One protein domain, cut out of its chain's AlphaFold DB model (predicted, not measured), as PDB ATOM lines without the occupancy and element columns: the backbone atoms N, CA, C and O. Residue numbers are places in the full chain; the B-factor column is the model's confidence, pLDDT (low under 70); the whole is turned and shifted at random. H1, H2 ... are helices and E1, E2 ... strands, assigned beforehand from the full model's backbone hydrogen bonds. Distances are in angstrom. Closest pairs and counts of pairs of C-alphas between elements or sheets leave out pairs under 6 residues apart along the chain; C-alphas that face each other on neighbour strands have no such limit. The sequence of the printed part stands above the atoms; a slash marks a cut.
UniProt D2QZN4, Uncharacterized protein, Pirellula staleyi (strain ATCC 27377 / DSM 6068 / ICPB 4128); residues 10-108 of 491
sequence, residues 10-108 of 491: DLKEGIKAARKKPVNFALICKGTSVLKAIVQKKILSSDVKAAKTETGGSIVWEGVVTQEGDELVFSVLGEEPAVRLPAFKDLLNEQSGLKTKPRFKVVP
ATOM      1  N   ASP A  10      10.046  44.583  18.714       96.62
ATOM      2  CA  ASP A  10      10.609  43.261  19.010       96.62
ATOM      3  C   ASP A  10       9.607  42.408  19.794       96.62
ATOM      4  O   ASP A  10       9.362  41.248  19.447       96.62
ATOM      5  N   LEU A  11       8.955  42.988  20.808       97.56
ATOM      6  CA  LEU A  11       7.890  42.310  21.548       97.56
ATOM      7  C   LEU A  11       6.707  41.960  20.635       97.56
ATOM      8  O   LEU A  11       6.150  40.861  20.712       97.56
ATOM      9  N   LYS A  12       6.317  42.878  19.750       98.00
ATOM     10  CA  LYS A  12       5.231  42.677  18.783       98.00
ATOM     11  C   LYS A  12       5.518  41.535  17.813       98.00
ATOM     12  O   LYS A  12       4.642  40.692  17.600       98.00
ATOM     13  N   GLU A  13       6.719  41.470  17.242       97.94
ATOM     14  CA  GLU A  13       7.124  40.357  16.377       97.94
ATOM     15  C   GLU A  13       7.247  39.045  17.165       97.94
ATOM     16  O   GLU A  13       6.785  38.000  16.697       97.94
ATOM     17  N   GLY A  14       7.739  39.106  18.403       97.50
ATOM     18  CA  GLY A  14       7.749  37.993  19.347       97.50
ATOM     19  C   GLY A  14       6.373  37.382  19.589       97.50
ATOM     20  O   GLY A  14       6.178  36.174  19.445       97.50
ATOM     21  N   ILE A  15       5.378  38.221  19.887       98.00
ATOM     22  CA  ILE A  15       3.991  37.794  20.100       98.00
ATOM     23  C   ILE A  15       3.389  37.210  18.817       98.00
ATOM     24  O   ILE A  15       2.694  36.193  18.869       98.00
ATOM     25  N   LYS A  16       3.656  37.799  17.644       97.94
ATOM     26  CA  LYS A  16       3.213  37.228  16.359       97.94
ATOM     27  C   LYS A  16       3.857  35.869  16.082       97.94
ATOM     28  O   LYS A  16       3.199  34.998  15.511       97.94
ATOM     29  N   ALA A  17       5.119  35.681  16.463       97.06
ATOM     30  CA  ALA A  17       5.807  34.404  16.337       97.06
ATOM     31  C   ALA A  17       5.212  33.354  17.290       97.06
ATOM     32  O   ALA A  17       4.915  32.247  16.840       97.06
ATOM     33  N   ALA A  18       4.926  33.735  18.541       97.31
ATOM     34  CA  ALA A  18       4.297  32.887  19.560       97.31
ATOM     35  C   ALA A  18       2.908  32.360  19.152       97.31
ATOM     36  O   ALA A  18       2.484  31.289  19.584       97.31
ATOM     37  N   ARG A  19       2.205  33.100  18.279       97.69
ATOM     38  CA  ARG A  19       0.935  32.677  17.665       97.69
ATOM     39  C   ARG A  19       1.079  31.548  16.642       97.69
ATOM     40  O   ARG A  19       0.126  30.837  16.354       97.69
ATOM     41  N   LYS A  20       2.264  31.386  16.053       97.31
ATOM     42  CA  LYS A  20       2.519  30.386  15.004       97.31
ATOM     43  C   LYS A  20       3.261  29.166  15.532       97.31
ATOM     44  O   LYS A  20       3.003  28.055  15.080       97.31
ATOM     45  N   LYS A  21       4.224  29.381  16.425       97.12
ATOM     46  CA  LYS A  21       5.105  28.354  16.986       97.12
ATOM     47  C   LYS A  21       5.418  28.696  18.448       97.12
ATOM     48  O   LYS A  21       5.298  29.862  18.810       97.12
ATOM     49  N   PRO A  22       5.839  27.727  19.276       97.88
ATOM     50  CA  PRO A  22       6.391  28.017  20.597       97.88
ATOM     51  C   PRO A  22       7.596  28.960  20.500       97.88
ATOM     52  O   PRO A  22       8.430  28.793  19.613       97.88
ATOM     53  N   VAL A  23       7.683  29.944  21.395       98.06
ATOM     54  CA  VAL A  23       8.766  30.944  21.440       98.06
ATOM     55  C   VAL A  23       9.217  31.132  22.888       98.06
ATOM     56  O   VAL A  23       8.398  31.026  23.796       98.06
ATOM     57  N   ASN A  24      10.499  31.408  23.128       98.25
ATOM     58  CA  ASN A  24      10.983  31.683  24.480       98.25
ATOM     59  C   ASN A  24      10.498  33.061  24.959       98.25
ATOM     60  O   ASN A  24      10.328  33.991  24.164       98.25
ATOM     61  N   PHE A  25      10.293  33.211  26.265       98.50
ATOM     62  CA  PHE A  25      10.047  34.511  26.879       98.50
ATOM     63  C   PHE A  25      10.899  34.718  28.131       98.50
ATOM     64  O   PHE A  25      11.258  33.764  28.820       98.50
ATOM     65  N   ALA A  26      11.171  35.986  28.431       98.25
ATOM     66  CA  ALA A  26      11.716  36.440  29.699       98.25
ATOM     67  C   ALA A  26      10.873  37.611  30.224       98.25
ATOM     68  O   ALA A  26      10.569  38.553  29.491       98.25
ATOM     69  N   LEU A  27      10.478  37.552  31.492       98.00
ATOM     70  CA  LEU A  27       9.649  38.545  32.161       98.00
ATOM     71  C   LEU A  27      10.440  39.185  33.300       98.00
ATOM     72  O   LEU A  27      10.814  38.510  34.259       98.00
ATOM     73  N   ILE A  28      10.667  40.490  33.215       98.12
ATOM     74  CA  ILE A  28      11.434  41.249  34.198       98.12
ATOM     75  C   ILE A  28      10.455  41.932  35.152       98.12
ATOM     76  O   ILE A  28       9.610  42.727  34.734       98.12
ATOM     77  N   CYS A  29      10.568  41.617  36.441       97.00
ATOM     78  CA  CYS A  29       9.641  42.047  37.483       97.00
ATOM     79  C   CYS A  29      10.359  42.743  38.648       97.00
ATOM     80  O   CYS A  29      11.506  42.436  38.985       97.00
ATOM     81  N   LYS A  30       9.637  43.636  39.330       95.38
ATOM     82  CA  LYS A  30      10.001  44.169  40.651       95.38
ATOM     83  C   LYS A  30       8.845  43.895  41.610       95.38
ATOM     84  O   LYS A  30       7.804  44.549  41.558       95.38
ATOM     85  N   GLY A  31       9.006  42.869  42.445       93.38
ATOM     86  CA  GLY A  31       7.897  42.310  43.222       93.38
ATOM     87  C   GLY A  31       6.828  41.710  42.300       93.38
ATOM     88  O   GLY A  31       7.143  40.876  41.459       93.38
ATOM     89  N   THR A  32       5.578  42.160  42.437       94.50
ATOM     90  CA  THR A  32       4.425  41.683  41.640       94.50
ATOM     91  C   THR A  32       4.177  42.482  40.354       94.50
ATOM     92  O   THR A  32       3.254  42.175  39.594       94.50
ATOM     93  N   SER A  33       4.973  43.533  40.121       94.62
ATOM     94  CA  SER A  33       4.844  44.426  38.965       94.62
ATOM     95  C   SER A  33       5.755  43.975  37.828       94.62
ATOM     96  O   SER A  33       6.963  43.831  38.030       94.62
ATOM     97  N   VAL A  34       5.181  43.795  36.637       96.88
ATOM     98  CA  VAL A  34       5.937  43.549  35.402       96.88
ATOM     99  C   VAL A  34       6.481  44.870  34.889       96.88
ATOM    100  O   VAL A  34       5.729  45.831  34.755       96.88
ATOM    101  N   LEU A  35       7.776  44.906  34.603       96.38
ATOM    102  CA  LEU A  35       8.445  46.088  34.071       96.38
ATOM    103  C   LEU A  35       8.738  45.956  32.575       96.38
ATOM    104  O   LEU A  35       8.612  46.934  31.843       96.38
ATOM    105  N   LYS A  36       9.119  44.756  32.118       97.44
ATOM    106  CA  LYS A  36       9.426  44.477  30.709       97.44
ATOM    107  C   LYS A  36       9.188  43.006  30.382       97.44
ATOM    108  O   LYS A  36       9.416  42.137  31.227       97.44
ATOM    109  N   ALA A  37       8.736  42.738  29.163       98.00
ATOM    110  CA  ALA A  37       8.582  41.396  28.619       98.00
ATOM    111  C   ALA A  37       9.418  41.276  27.343       98.00
ATOM    112  O   ALA A  37       9.340  42.131  26.469       98.00
ATOM    113  N   ILE A  38      10.208  40.213  27.237       98.31
ATOM    114  CA  ILE A  38      10.973  39.860  26.042       98.31
ATOM    115  C   ILE A  38      10.371  38.565  25.510       98.31
ATOM    116  O   ILE A  38      10.265  37.595  26.256       98.31
ATOM    117  N   VAL A  39       9.980  38.536  24.238       98.12
ATOM    118  CA  VAL A  39       9.471  37.328  23.574       98.12
ATOM    119  C   VAL A  39      10.250  37.151  22.280       98.12
ATOM    120  O   VAL A  39      10.080  37.926  21.349       98.12
ATOM    121  N   GLN A  40      11.134  36.161  22.217       97.69
ATOM    122  CA  GLN A  40      12.015  35.952  21.066       97.69
ATOM    123  C   GLN A  40      12.328  34.468  20.889       97.69
ATOM    124  O   GLN A  40      12.319  33.696  21.847       97.69
ATOM    125  N   LYS A  41      12.624  34.046  19.654       96.06
ATOM    126  CA  LYS A  41      12.982  32.641  19.373       96.06
ATOM    127  C   LYS A  41      14.176  32.199  20.212       96.06
ATOM    128  O   LYS A  41      14.143  31.131  20.810       96.06
ATOM    129  N   LYS A  42      15.186  33.060  20.304       95.75
ATOM    130  CA  LYS A  42      16.390  32.868  21.101       95.75
ATOM    131  C   LYS A  42      16.602  34.113  21.943       95.75
ATOM    132  O   LYS A  42      16.763  35.189  21.384       95.75
ATOM    133  N   ILE A  43      16.588  33.952  23.259       96.25
ATOM    134  CA  ILE A  43      16.849  35.035  24.206       96.25
ATOM    135  C   ILE A  43      18.290  34.883  24.678       96.25
ATOM    136  O   ILE A  43      18.660  33.836  25.213       96.25
ATOM    137  N   LEU A  44      19.124  35.900  24.456       94.94
ATOM    138  CA  LEU A  44      20.492  35.890  24.961       94.94
ATOM    139  C   LEU A  44      20.504  36.352  26.419       94.94
ATOM    140  O   LEU A  44      19.785  37.271  26.811       94.94
ATOM    141  N   SER A  45      21.390  35.772  27.231       89.06
ATOM    142  CA  SER A  45      21.556  36.204  28.624       89.06
ATOM    143  C   SER A  45      21.986  37.675  28.741       89.06
ATOM    144  O   SER A  45      21.735  38.300  29.770       89.06
ATOM    145  N   SER A  46      22.623  38.240  27.707       91.00
ATOM    146  CA  SER A  46      22.944  39.670  27.624       91.00
ATOM    147  C   SER A  46      21.695  40.544  27.589       91.00
ATOM    148  O   SER A  46      21.661  41.566  28.267       91.00
ATOM    149  N   ASP A  47      20.660  40.123  26.863       95.06
ATOM    150  CA  ASP A  47      19.448  40.915  26.636       95.06
ATOM    151  C   ASP A  47      18.601  40.954  27.906       95.06
ATOM    152  O   ASP A  47      18.107  42.005  28.310       95.06
ATOM    153  N   VAL A  48      18.525  39.817  28.604       97.06
ATOM    154  CA  VAL A  48      17.884  39.712  29.919       97.06
ATOM    155  C   VAL A  48      18.588  40.604  30.940       97.06
ATOM    156  O   VAL A  48      17.926  41.339  31.672       97.06
ATOM    157  N   LYS A  49      19.929  40.585  30.983       92.62
ATOM    158  CA  LYS A  49      20.711  41.454  31.877       92.62
ATOM    159  C   LYS A  49      20.515  42.930  31.544       92.62
ATOM    160  O   LYS A  49      20.256  43.712  32.452       92.62
ATOM    161  N   ALA A  50      20.583  43.299  30.265       94.44
ATOM    162  CA  ALA A  50      20.361  44.669  29.815       94.44
ATOM    163  C   ALA A  50      18.959  45.159  30.204       94.44
ATOM    164  O   ALA A  50      18.836  46.208  30.829       94.44
ATOM    165  N   ALA A  51      17.919  44.359  29.947       95.94
ATOM    166  CA  ALA A  51      16.547  44.675  30.334       95.94
ATOM    167  C   ALA A  51      16.367  44.769  31.856       95.94
ATOM    168  O   ALA A  51      15.638  45.637  32.338       95.94
ATOM    169  N   LYS A  52      17.036  43.903  32.629       95.38
ATOM    170  CA  LYS A  52      17.035  43.954  34.096       95.38
ATOM    171  C   LYS A  52      17.642  45.264  34.606       95.38
ATOM    172  O   LYS A  52      17.014  45.927  35.428       95.38
ATOM    173  N   THR A  53      18.808  45.651  34.088       92.50
ATOM    174  CA  THR A  53      19.498  46.900  34.447       92.50
ATOM    175  C   THR A  53      18.693  48.129  34.034       92.50
ATOM    176  O   THR A  53      18.486  49.022  34.846       92.50
ATOM    177  N   GLU A  54      18.180  48.150  32.802       94.12
ATOM    178  CA  GLU A  54      17.387  49.255  32.247       94.12
ATOM    179  C   GLU A  54      16.117  49.521  33.065       94.12
ATOM    180  O   GLU A  54      15.751  50.668  33.314       94.12
ATOM    181  N   THR A  55      15.438  48.458  33.497       94.50
ATOM    182  CA  THR A  55      14.153  48.571  34.198       94.50
ATOM    183  C   THR A  55      14.295  48.633  35.720       94.50
ATOM    184  O   THR A  55      13.346  49.011  36.406       94.50
ATOM    185  N   GLY A  56      15.456  48.263  36.272       93.12
ATOM    186  CA  GLY A  56      15.646  48.093  37.715       93.12
ATOM    187  C   GLY A  56      14.857  46.908  38.289       93.12
ATOM    188  O   GLY A  56      14.427  46.944  39.447       93.12
ATOM    189  N   GLY A  57      14.609  45.881  37.472       95.50
ATOM    190  CA  GLY A  57      13.941  44.653  37.895       95.50
ATOM    191  C   GLY A  57      14.823  43.798  38.804       95.50
ATOM    192  O   GLY A  57      16.031  43.691  38.606       95.50
ATOM    193  N   SER A  58      14.223  43.153  39.801       93.06
ATOM    194  CA  SER A  58      14.934  42.255  40.722       93.06
ATOM    195  C   SER A  58      14.700  40.777  40.411       93.06
ATOM    196  O   SER A  58      15.574  39.957  40.682       93.06
ATOM    197  N   ILE A  59      13.558  40.445  39.805       94.94
ATOM    198  CA  ILE A  59      13.113  39.075  39.531       94.94
ATOM    199  C   ILE A  59      13.013  38.883  38.017       94.94
ATOM    200  O   ILE A  59      12.486  39.746  37.316       94.94
ATOM    201  N   VAL A  60      13.496  37.747  37.521       97.31
ATOM    202  CA  VAL A  60      13.372  37.347  36.117       97.31
ATOM    203  C   VAL A  60      12.665  35.998  36.066       97.31
ATOM    204  O   VAL A  60      13.092  35.063  36.737       97.31
ATOM    205  N   TRP A  61      11.599  35.908  35.273       97.75
ATOM    206  CA  TRP A  61      10.939  34.644  34.948       97.75
ATOM    207  C   TRP A  61      11.233  34.273  33.505       97.75
ATOM    208  O   TRP A  61      11.033  35.096  32.618       97.75
ATOM    209  N   GLU A  62      11.667  33.044  33.270       97.94
ATOM    210  CA  GLU A  62      11.958  32.526  31.934       97.94
ATOM    211  C   GLU A  62      11.027  31.354  31.621       97.94
ATOM    212  O   GLU A  62      10.624  30.601  32.515       97.94
ATOM    213  N   GLY A  63      10.662  31.205  30.352       98.19
ATOM    214  CA  GLY A  63       9.758  30.143  29.939       98.19
ATOM    215  C   GLY A  63       9.482  30.130  28.445       98.19
ATOM    216  O   GLY A  63      10.209  30.723  27.649       98.19
ATOM    217  N   VAL A  64       8.400  29.452  28.064       98.38
ATOM    218  CA  VAL A  64       7.966  29.326  26.667       98.38
ATOM    219  C   VAL A  64       6.528  29.792  26.533       98.38
ATOM    220  O   VAL A  64       5.662  29.402  27.313       98.38
ATOM    221  N   VAL A  65       6.267  30.627  25.533       98.44
ATOM    222  CA  VAL A  65       4.931  31.092  25.184       98.44
ATOM    223  C   VAL A  65       4.403  30.327  23.972       98.44
ATOM    224  O   VAL A  65       5.092  30.170  22.962       98.44
ATOM    225  N   THR A  66       3.167  29.843  24.078       97.81
ATOM    226  CA  THR A  66       2.430  29.170  22.997       97.81
ATOM    227  C   THR A  66       1.028  29.748  22.873       97.81
ATOM    228  O   THR A  66       0.462  30.211  23.861       97.81
ATOM    229  N   GLN A  67       0.429  29.697  21.685       97.62
ATOM    230  CA  GLN A  67      -0.986  30.027  21.519       97.62
ATOM    231  C   GLN A  67      -1.868  28.788  21.711       97.62
ATOM    232  O   GLN A  67      -1.656  27.764  21.064       97.62
ATOM    233  N   GLU A  68      -2.881  28.903  22.569       97.00
ATOM    234  CA  GLU A  68      -3.964  27.924  22.706       97.00
ATOM    235  C   GLU A  68      -5.300  28.647  22.468       97.00
ATOM    236  O   GLU A  68      -5.763  29.422  23.304       97.00
ATOM    237  N   GLY A  69      -5.907  28.447  21.293       95.31
ATOM    238  CA  GLY A  69      -7.086  29.216  20.878       95.31
ATOM    239  C   GLY A  69      -6.760  30.707  20.727       95.31
ATOM    240  O   GLY A  69      -5.846  31.069  19.992       95.31
ATOM    241  N   ASP A  70      -7.481  31.570  21.444       95.25
ATOM    242  CA  ASP A  70      -7.252  33.026  21.455       95.25
ATOM    243  C   ASP A  70      -6.337  33.497  22.605       95.25
ATOM    244  O   ASP A  70      -6.126  34.701  22.791       95.25
ATOM    245  N   GLU A  71      -5.811  32.566  23.401       97.88
ATOM    246  CA  GLU A  71      -5.007  32.852  24.590       97.88
ATOM    247  C   GLU A  71      -3.513  32.629  24.327       97.88
ATOM    248  O   GLU A  71      -3.114  31.706  23.614       97.88
ATOM    249  N   LEU A  72      -2.674  33.475  24.933       98.38
ATOM    250  CA  LEU A  72      -1.227  33.267  24.987       98.38
ATOM    251  C   LEU A  72      -0.878  32.610  26.319       98.38
ATOM    252  O   LEU A  72      -1.105  33.182  27.384       98.38
ATOM    253  N   VAL A  73      -0.320  31.409  26.251       98.44
ATOM    254  CA  VAL A  73      -0.010  30.565  27.402       98.44
ATOM    255  C   VAL A  73       1.474  30.673  27.713       98.44
ATOM    256  O   VAL A  73       2.303  30.149  26.977       98.44
ATOM    257  N   PHE A  74       1.802  31.352  28.806       98.44
ATOM    258  CA  PHE A  74       3.159  31.524  29.313       98.44
ATOM    259  C   PHE A  74       3.498  30.353  30.237       98.44
ATOM    260  O   PHE A  74       3.102  30.323  31.404       98.44
ATOM    261  N   SER A  75       4.194  29.361  29.685       98.12
ATOM    262  CA  SER A  75       4.604  28.159  30.405       98.12
ATOM    263  C   SER A  75       5.890  28.408  31.190       98.12
ATOM    264  O   SER A  75       6.888  28.824  30.605       98.12
ATOM    265  N   VAL A  76       5.870  28.129  32.492       97.94
ATOM    266  CA  VAL A  76       6.976  28.358  33.445       97.94
ATOM    267  C   VAL A  76       7.313  27.079  34.206       97.94
ATOM    268  O   VAL A  76       6.436  26.245  34.435       97.94
ATOM    269  N   LEU A  77       8.577  26.922  34.601       92.56
ATOM    270  CA  LEU A  77       9.018  25.801  35.438       92.56
ATOM    271  C   LEU A  77       8.834  26.124  36.921       92.56
ATOM    272  O   LEU A  77       9.242  27.186  37.387       92.56
ATOM    273  N   GLY A  78       8.305  25.163  37.677       90.75
ATOM    274  CA  GLY A  78       8.276  25.222  39.138       90.75
ATOM    275  C   GLY A  78       7.057  25.945  39.707       90.75
ATOM    276  O   GLY A  78       6.055  25.298  39.987       90.75
ATOM    277  N   GLU A  79       7.154  27.253  39.937       90.94
ATOM    278  CA  GLU A  79       6.109  28.049  40.603       90.94
ATOM    279  C   GLU A  79       5.478  29.063  39.642       90.94
ATOM    280  O   GLU A  79       6.127  29.560  38.721       90.94
ATOM    281  N   GLU A  80       4.196  29.368  39.852       93.94
ATOM    282  CA  GLU A  80       3.498  30.392  39.081       93.94
ATOM    283  C   GLU A  80       4.002  31.797  39.466       93.94
ATOM    284  O   GLU A  80       4.072  32.120  40.657       93.94
ATOM    285  N   PRO A  81       4.328  32.669  38.494       95.44
ATOM    286  CA  PRO A  81       4.739  34.032  38.779       95.44
ATOM    287  C   PRO A  81       3.671  34.772  39.582       95.44
ATOM    288  O   PRO A  81       2.518  34.860  39.165       95.44
ATOM    289  N   ALA A  82       4.068  35.396  40.694       95.06
ATOM    290  CA  ALA A  82       3.204  36.252  41.512       95.06
ATOM    291  C   ALA A  82       2.922  37.611  40.832       95.06
ATOM    292  O   ALA A  82       3.134  38.682  41.401       95.06
ATOM    293  N   VAL A  83       2.486  37.577  39.576       95.94
ATOM    294  CA  VAL A  83       2.297  38.725  38.695       95.94
ATOM    295  C   VAL A  83       0.814  39.059  38.589       95.94
ATOM    296  O   VAL A  83      -0.037  38.187  38.430       95.94
ATOM    297  N   ARG A  84       0.474  40.351  38.622       95.88
ATOM    298  CA  ARG A  84      -0.908  40.793  38.386       95.88
ATOM    299  C   ARG A  84      -1.267  40.646  36.904       95.88
ATOM    300  O   ARG A  84      -0.898  41.494  36.098       95.88
ATOM    301  N   LEU A  85      -2.034  39.607  36.564       96.00
ATOM    302  CA  LEU A  85      -2.486  39.312  35.194       96.00
ATOM    303  C   LEU A  85      -3.087  40.518  34.440       96.00
ATOM    304  O   LEU A  85      -2.714  40.703  33.282       96.00
ATOM    305  N   PRO A  86      -3.942  41.377  35.043       97.25
ATOM    306  CA  PRO A  86      -4.439  42.574  34.361       97.25
ATOM    307  C   PRO A  86      -3.317  43.537  33.955       97.25
ATOM    308  O   PRO A  86      -3.238  43.917  32.796       97.25
ATOM    309  N   ALA A  87      -2.385  43.834  34.866       95.25
ATOM    310  CA  ALA A  87      -1.256  44.722  34.584       95.25
ATOM    311  C   ALA A  87      -0.307  44.131  33.530       95.25
ATOM    312  O   ALA A  87       0.225  44.855  32.694       95.25
ATOM    313  N   PHE A  88      -0.113  42.809  33.542       97.38
ATOM    314  CA  PHE A  88       0.680  42.130  32.522       97.38
ATOM    315  C   PHE A  88       0.012  42.184  31.141       97.38
ATOM    316  O   PHE A  88       0.671  42.472  30.145       97.38
ATOM    317  N   LYS A  89      -1.304  41.959  31.082       97.88
ATOM    318  CA  LYS A  89      -2.096  42.102  29.857       97.88
ATOM    319  C   LYS A  89      -2.030  43.525  29.308       97.88
ATOM    320  O   LYS A  89      -1.865  43.687  28.102       97.88
ATOM    321  N   ASP A  90      -2.161  44.525  30.171       96.88
ATOM    322  CA  ASP A  90      -2.095  45.930  29.774       96.88
ATOM    323  C   ASP A  90      -0.715  46.263  29.204       96.88
ATOM    324  O   ASP A  90      -0.644  46.772  28.090       96.88
ATOM    325  N   LEU A  91       0.365  45.836  29.870       96.62
ATOM    326  CA  LEU A  91       1.737  46.004  29.381       96.62
ATOM    327  C   LEU A  91       1.951  45.354  28.008       96.62
ATOM    328  O   LEU A  91       2.508  45.989  27.116       96.62
ATOM    329  N   LEU A  92       1.496  44.110  27.808       97.31
ATOM    330  CA  LEU A  92       1.618  43.443  26.507       97.31
ATOM    331  C   LEU A  92       0.837  44.191  25.422       97.31
ATOM    332  O   LEU A  92       1.346  44.349  24.315       97.31
ATOM    333  N   ASN A  93      -0.381  44.648  25.715       97.12
ATOM    334  CA  ASN A  93      -1.218  45.346  24.740       97.12
ATOM    335  C   ASN A  93      -0.667  46.739  24.399       97.12
ATOM    336  O   ASN A  93      -0.692  47.121  23.232       97.12
ATOM    337  N   GLU A  94      -0.171  47.470  25.399       96.38
ATOM    338  CA  GLU A  94       0.427  48.803  25.264       96.38
ATOM    339  C   GLU A  94       1.735  48.727  24.469       96.38
ATOM    340  O   GLU A  94       1.867  49.380  23.437       96.38
ATOM    341  N   GLN A  95       2.662  47.853  24.874       96.25
ATOM    342  CA  GLN A  95       3.977  47.762  24.240       96.25
ATOM    343  C   GLN A  95       3.933  47.101  22.858       96.25
ATOM    344  O   GLN A  95       4.701  47.488  21.987       96.25
ATOM    345  N   SER A  96       3.047  46.130  22.605       96.94
ATOM    346  CA  SER A  96       2.993  45.459  21.292       96.94
ATOM    347  C   SER A  96       1.968  46.040  20.314       96.94
ATOM    348  O   SER A  96       2.008  45.728  19.120       96.94
ATOM    349  N   GLY A  97       0.997  46.817  20.801       96.81
ATOM    350  CA  GLY A  97      -0.169  47.242  20.020       96.81
ATOM    351  C   GLY A  97      -1.121  46.098  19.626       96.81
ATOM    352  O   GLY A  97      -1.992  46.289  18.775       96.81
ATOM    353  N   LEU A  98      -0.971  44.894  20.194       97.19
ATOM    354  CA  LEU A  98      -1.798  43.720  19.894       97.19
ATOM    355  C   LEU A  98      -2.692  43.375  21.081       97.19
ATOM    356  O   LEU A  98      -2.213  43.225  22.196       97.19
ATOM    357  N   LYS A  99      -3.987  43.135  20.837       97.44
ATOM    358  CA  LYS A  99      -4.881  42.594  21.871       97.44
ATOM    359  C   LYS A  99      -4.526  41.134  22.152       97.44
ATOM    360  O   LYS A  99      -4.605  40.288  21.255       97.44
ATOM    361  N   THR A 100      -4.159  40.845  23.396       96.88
ATOM    362  CA  THR A 100      -3.799  39.505  23.870       96.88
ATOM    363  C   THR A 100      -4.552  39.137  25.153       96.88
ATOM    364  O   THR A 100      -5.020  40.000  25.903       96.88
ATOM    365  N   LYS A 101      -4.709  37.830  25.391       97.88
ATOM    366  CA  LYS A 101      -5.220  37.257  26.642       97.88
ATOM    367  C   LYS A 101      -4.123  36.363  27.236       97.88
ATOM    368  O   LYS A 101      -4.081  35.180  26.903       97.88
ATOM    369  N   PRO A 102      -3.175  36.926  28.006       98.25
ATOM    370  CA  PRO A 102      -2.117  36.132  28.613       98.25
ATOM    371  C   PRO A 102      -2.665  35.290  29.768       98.25
ATOM    372  O   PRO A 102      -3.507  35.757  30.536       98.25
ATOM    373  N   ARG A 103      -2.140  34.075  29.922       98.06
ATOM    374  CA  ARG A 103      -2.314  33.228  31.107       98.06
ATOM    375  C   ARG A 103      -1.004  32.523  31.443       98.06
ATOM    376  O   ARG A 103      -0.234  32.223  30.531       98.06
ATOM    377  N   PHE A 104      -0.769  32.221  32.714       98.06
ATOM    378  CA  PHE A 104       0.374  31.410  33.127       98.06
ATOM    379  C   PHE A 104      -0.013  29.936  33.229       98.06
ATOM    380  O   PHE A 104      -1.161  29.593  33.509       98.06
ATOM    381  N   LYS A 105       0.952  29.056  32.957       97.81
ATOM    382  CA  LYS A 105       0.811  27.610  33.127       97.81
ATOM    383  C   LYS A 105       2.097  27.058  33.719       97.81
ATOM    384  O   LYS A 105       3.145  27.100  33.082       97.81
ATOM    385  N   VAL A 106       2.023  26.520  34.926       97.06
ATOM    386  CA  VAL A 106       3.156  25.807  35.516       97.06
ATOM    387  C   VAL A 106       3.277  24.449  34.837       97.06
ATOM    388  O   VAL A 106       2.311  23.685  34.785       97.06
ATOM    389  N   VAL A 107       4.450  24.156  34.285       95.75
ATOM    390  CA  VAL A 107       4.738  22.889  33.609       95.75
ATOM    391  C   VAL A 107       5.931  22.192  34.267       95.75
ATOM    392  O   VAL A 107       6.853  22.862  34.730       95.75
ATOM    393  N   PRO A 108       5.952  20.846  34.304       85.81
ATOM    394  CA  PRO A 108       7.091  20.094  34.832       85.81
ATOM    395  C   PRO A 108       8.314  20.147  33.902       85.81
ATOM    396  O   PRO A 108       9.438  19.955  34.346       85.81
TER     397      PRO A 108
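Overview. This is residues 10 to 108 of the 491 residues of an uncharacterized protein of Pirellula staleyi (strain ATCC 27377 / DSM 6068 / ICPB 4128) (UniProt D2QZN4). Picture a strongly twisted five-stranded sheet curled into an open trough, with H3 in the gap between its two edge strands, E2 and E5, and H1 at one end of the trough. H2 packs on the opposite face, outside the trough, over E1 and E2. The printed part has 99 residues, with three named helices and five named strands in the chain order H1 E1 E2 H2 E3 E4 H3 E5. The sheet runs E2 E1 E3 E4 E5 and is mixed, with E4 and E5 parallel and the other neighbours antiparallel; the class is mixed, helices and strands. The whole is compact, with a radius of gyration of the C-alphas of 12.2 A and spans of 34 by 26 by 25 A.

Arrangement. Start at the edge strand E2, residues 33 to 40, which forms a hairpin with E1, residues 23 to 30; look for N 26 and O 38, 2.9 A apart. On the other side of E1 comes E3, residues 59 to 68, antiparallel at 140 degrees, with N 25 and O 63 at 2.8 A. E3 bends by 52 degrees at residue 63 and forms a hairpin with E4, residues 71 to 77, where N 73 and O 66 are 2.8 A apart. The other edge strand, E5, residues 102 to 107, is parallel to E4 at 33 degrees, with N 105 and O 74 at 2.9 A. H3, residues 85 to 96, is on the sheet; its closest C-alphas to E2 are those of Phe 88 and Val 34, 6.2 A, and to E5 those of Lys 89 and Pro 102, 6.1 A. H1, residues 10 to 18, is on the same face, with the C-alphas of Gly 14 and Val 39 of E2 closest at 4.6 A. H1 and H3 touch, H3 with residues 95 to 96 alone; the C-alphas of Lys 12 and Ser 96 are closest, 4.4 A. They run opposite ways at a steep tilt of 69 degrees, only just short of about perpendicular. H2, residues 45 to 55, is on the opposite face from H3 at a height over the sheet of 9.5 A, with the C-alphas of Lys 52 and Ile 28 of E1 closest at 6.2 A. H2 and H3 are apart. In H1, H2 and H3 every O i to N i+4 pair is within hydrogen-bond range. E4, H3 and E5 form a strand-helix-strand unit, two parallel neighbour strands with a helix between them in the chain; its crossover is right-handed. E2, H2 and E3 form a split one, with E1 between the strands, also right-handed. Helices on both faces make three layers.

Along the chain. Find C-alpha 10 at (10.609, 43.261, 19.010), where H1 begins its 12.2 A. E1 then covers 23.4 A and E2 21.1 A, before H2 with 15.5 A. E3, the longest strand, runs 26.4 A from C-alpha 59 at (13.113, 39.075, 39.531). E4 covers 19.1 A and H3 16.2 A, and E5 ends after 15.7 A at C-alpha 107, (4.738, 22.889, 33.609).

Size, cuts and confidence. The two C-alphas farthest apart are those of Thr 53 and Gly 69, 34.7 A. The printed part has no cut. No link is long; E4 to H3, with 7 residues, is short, and the others are tight. The mean pLDDT of the printed part is 96.3, and no printed residue is under 70.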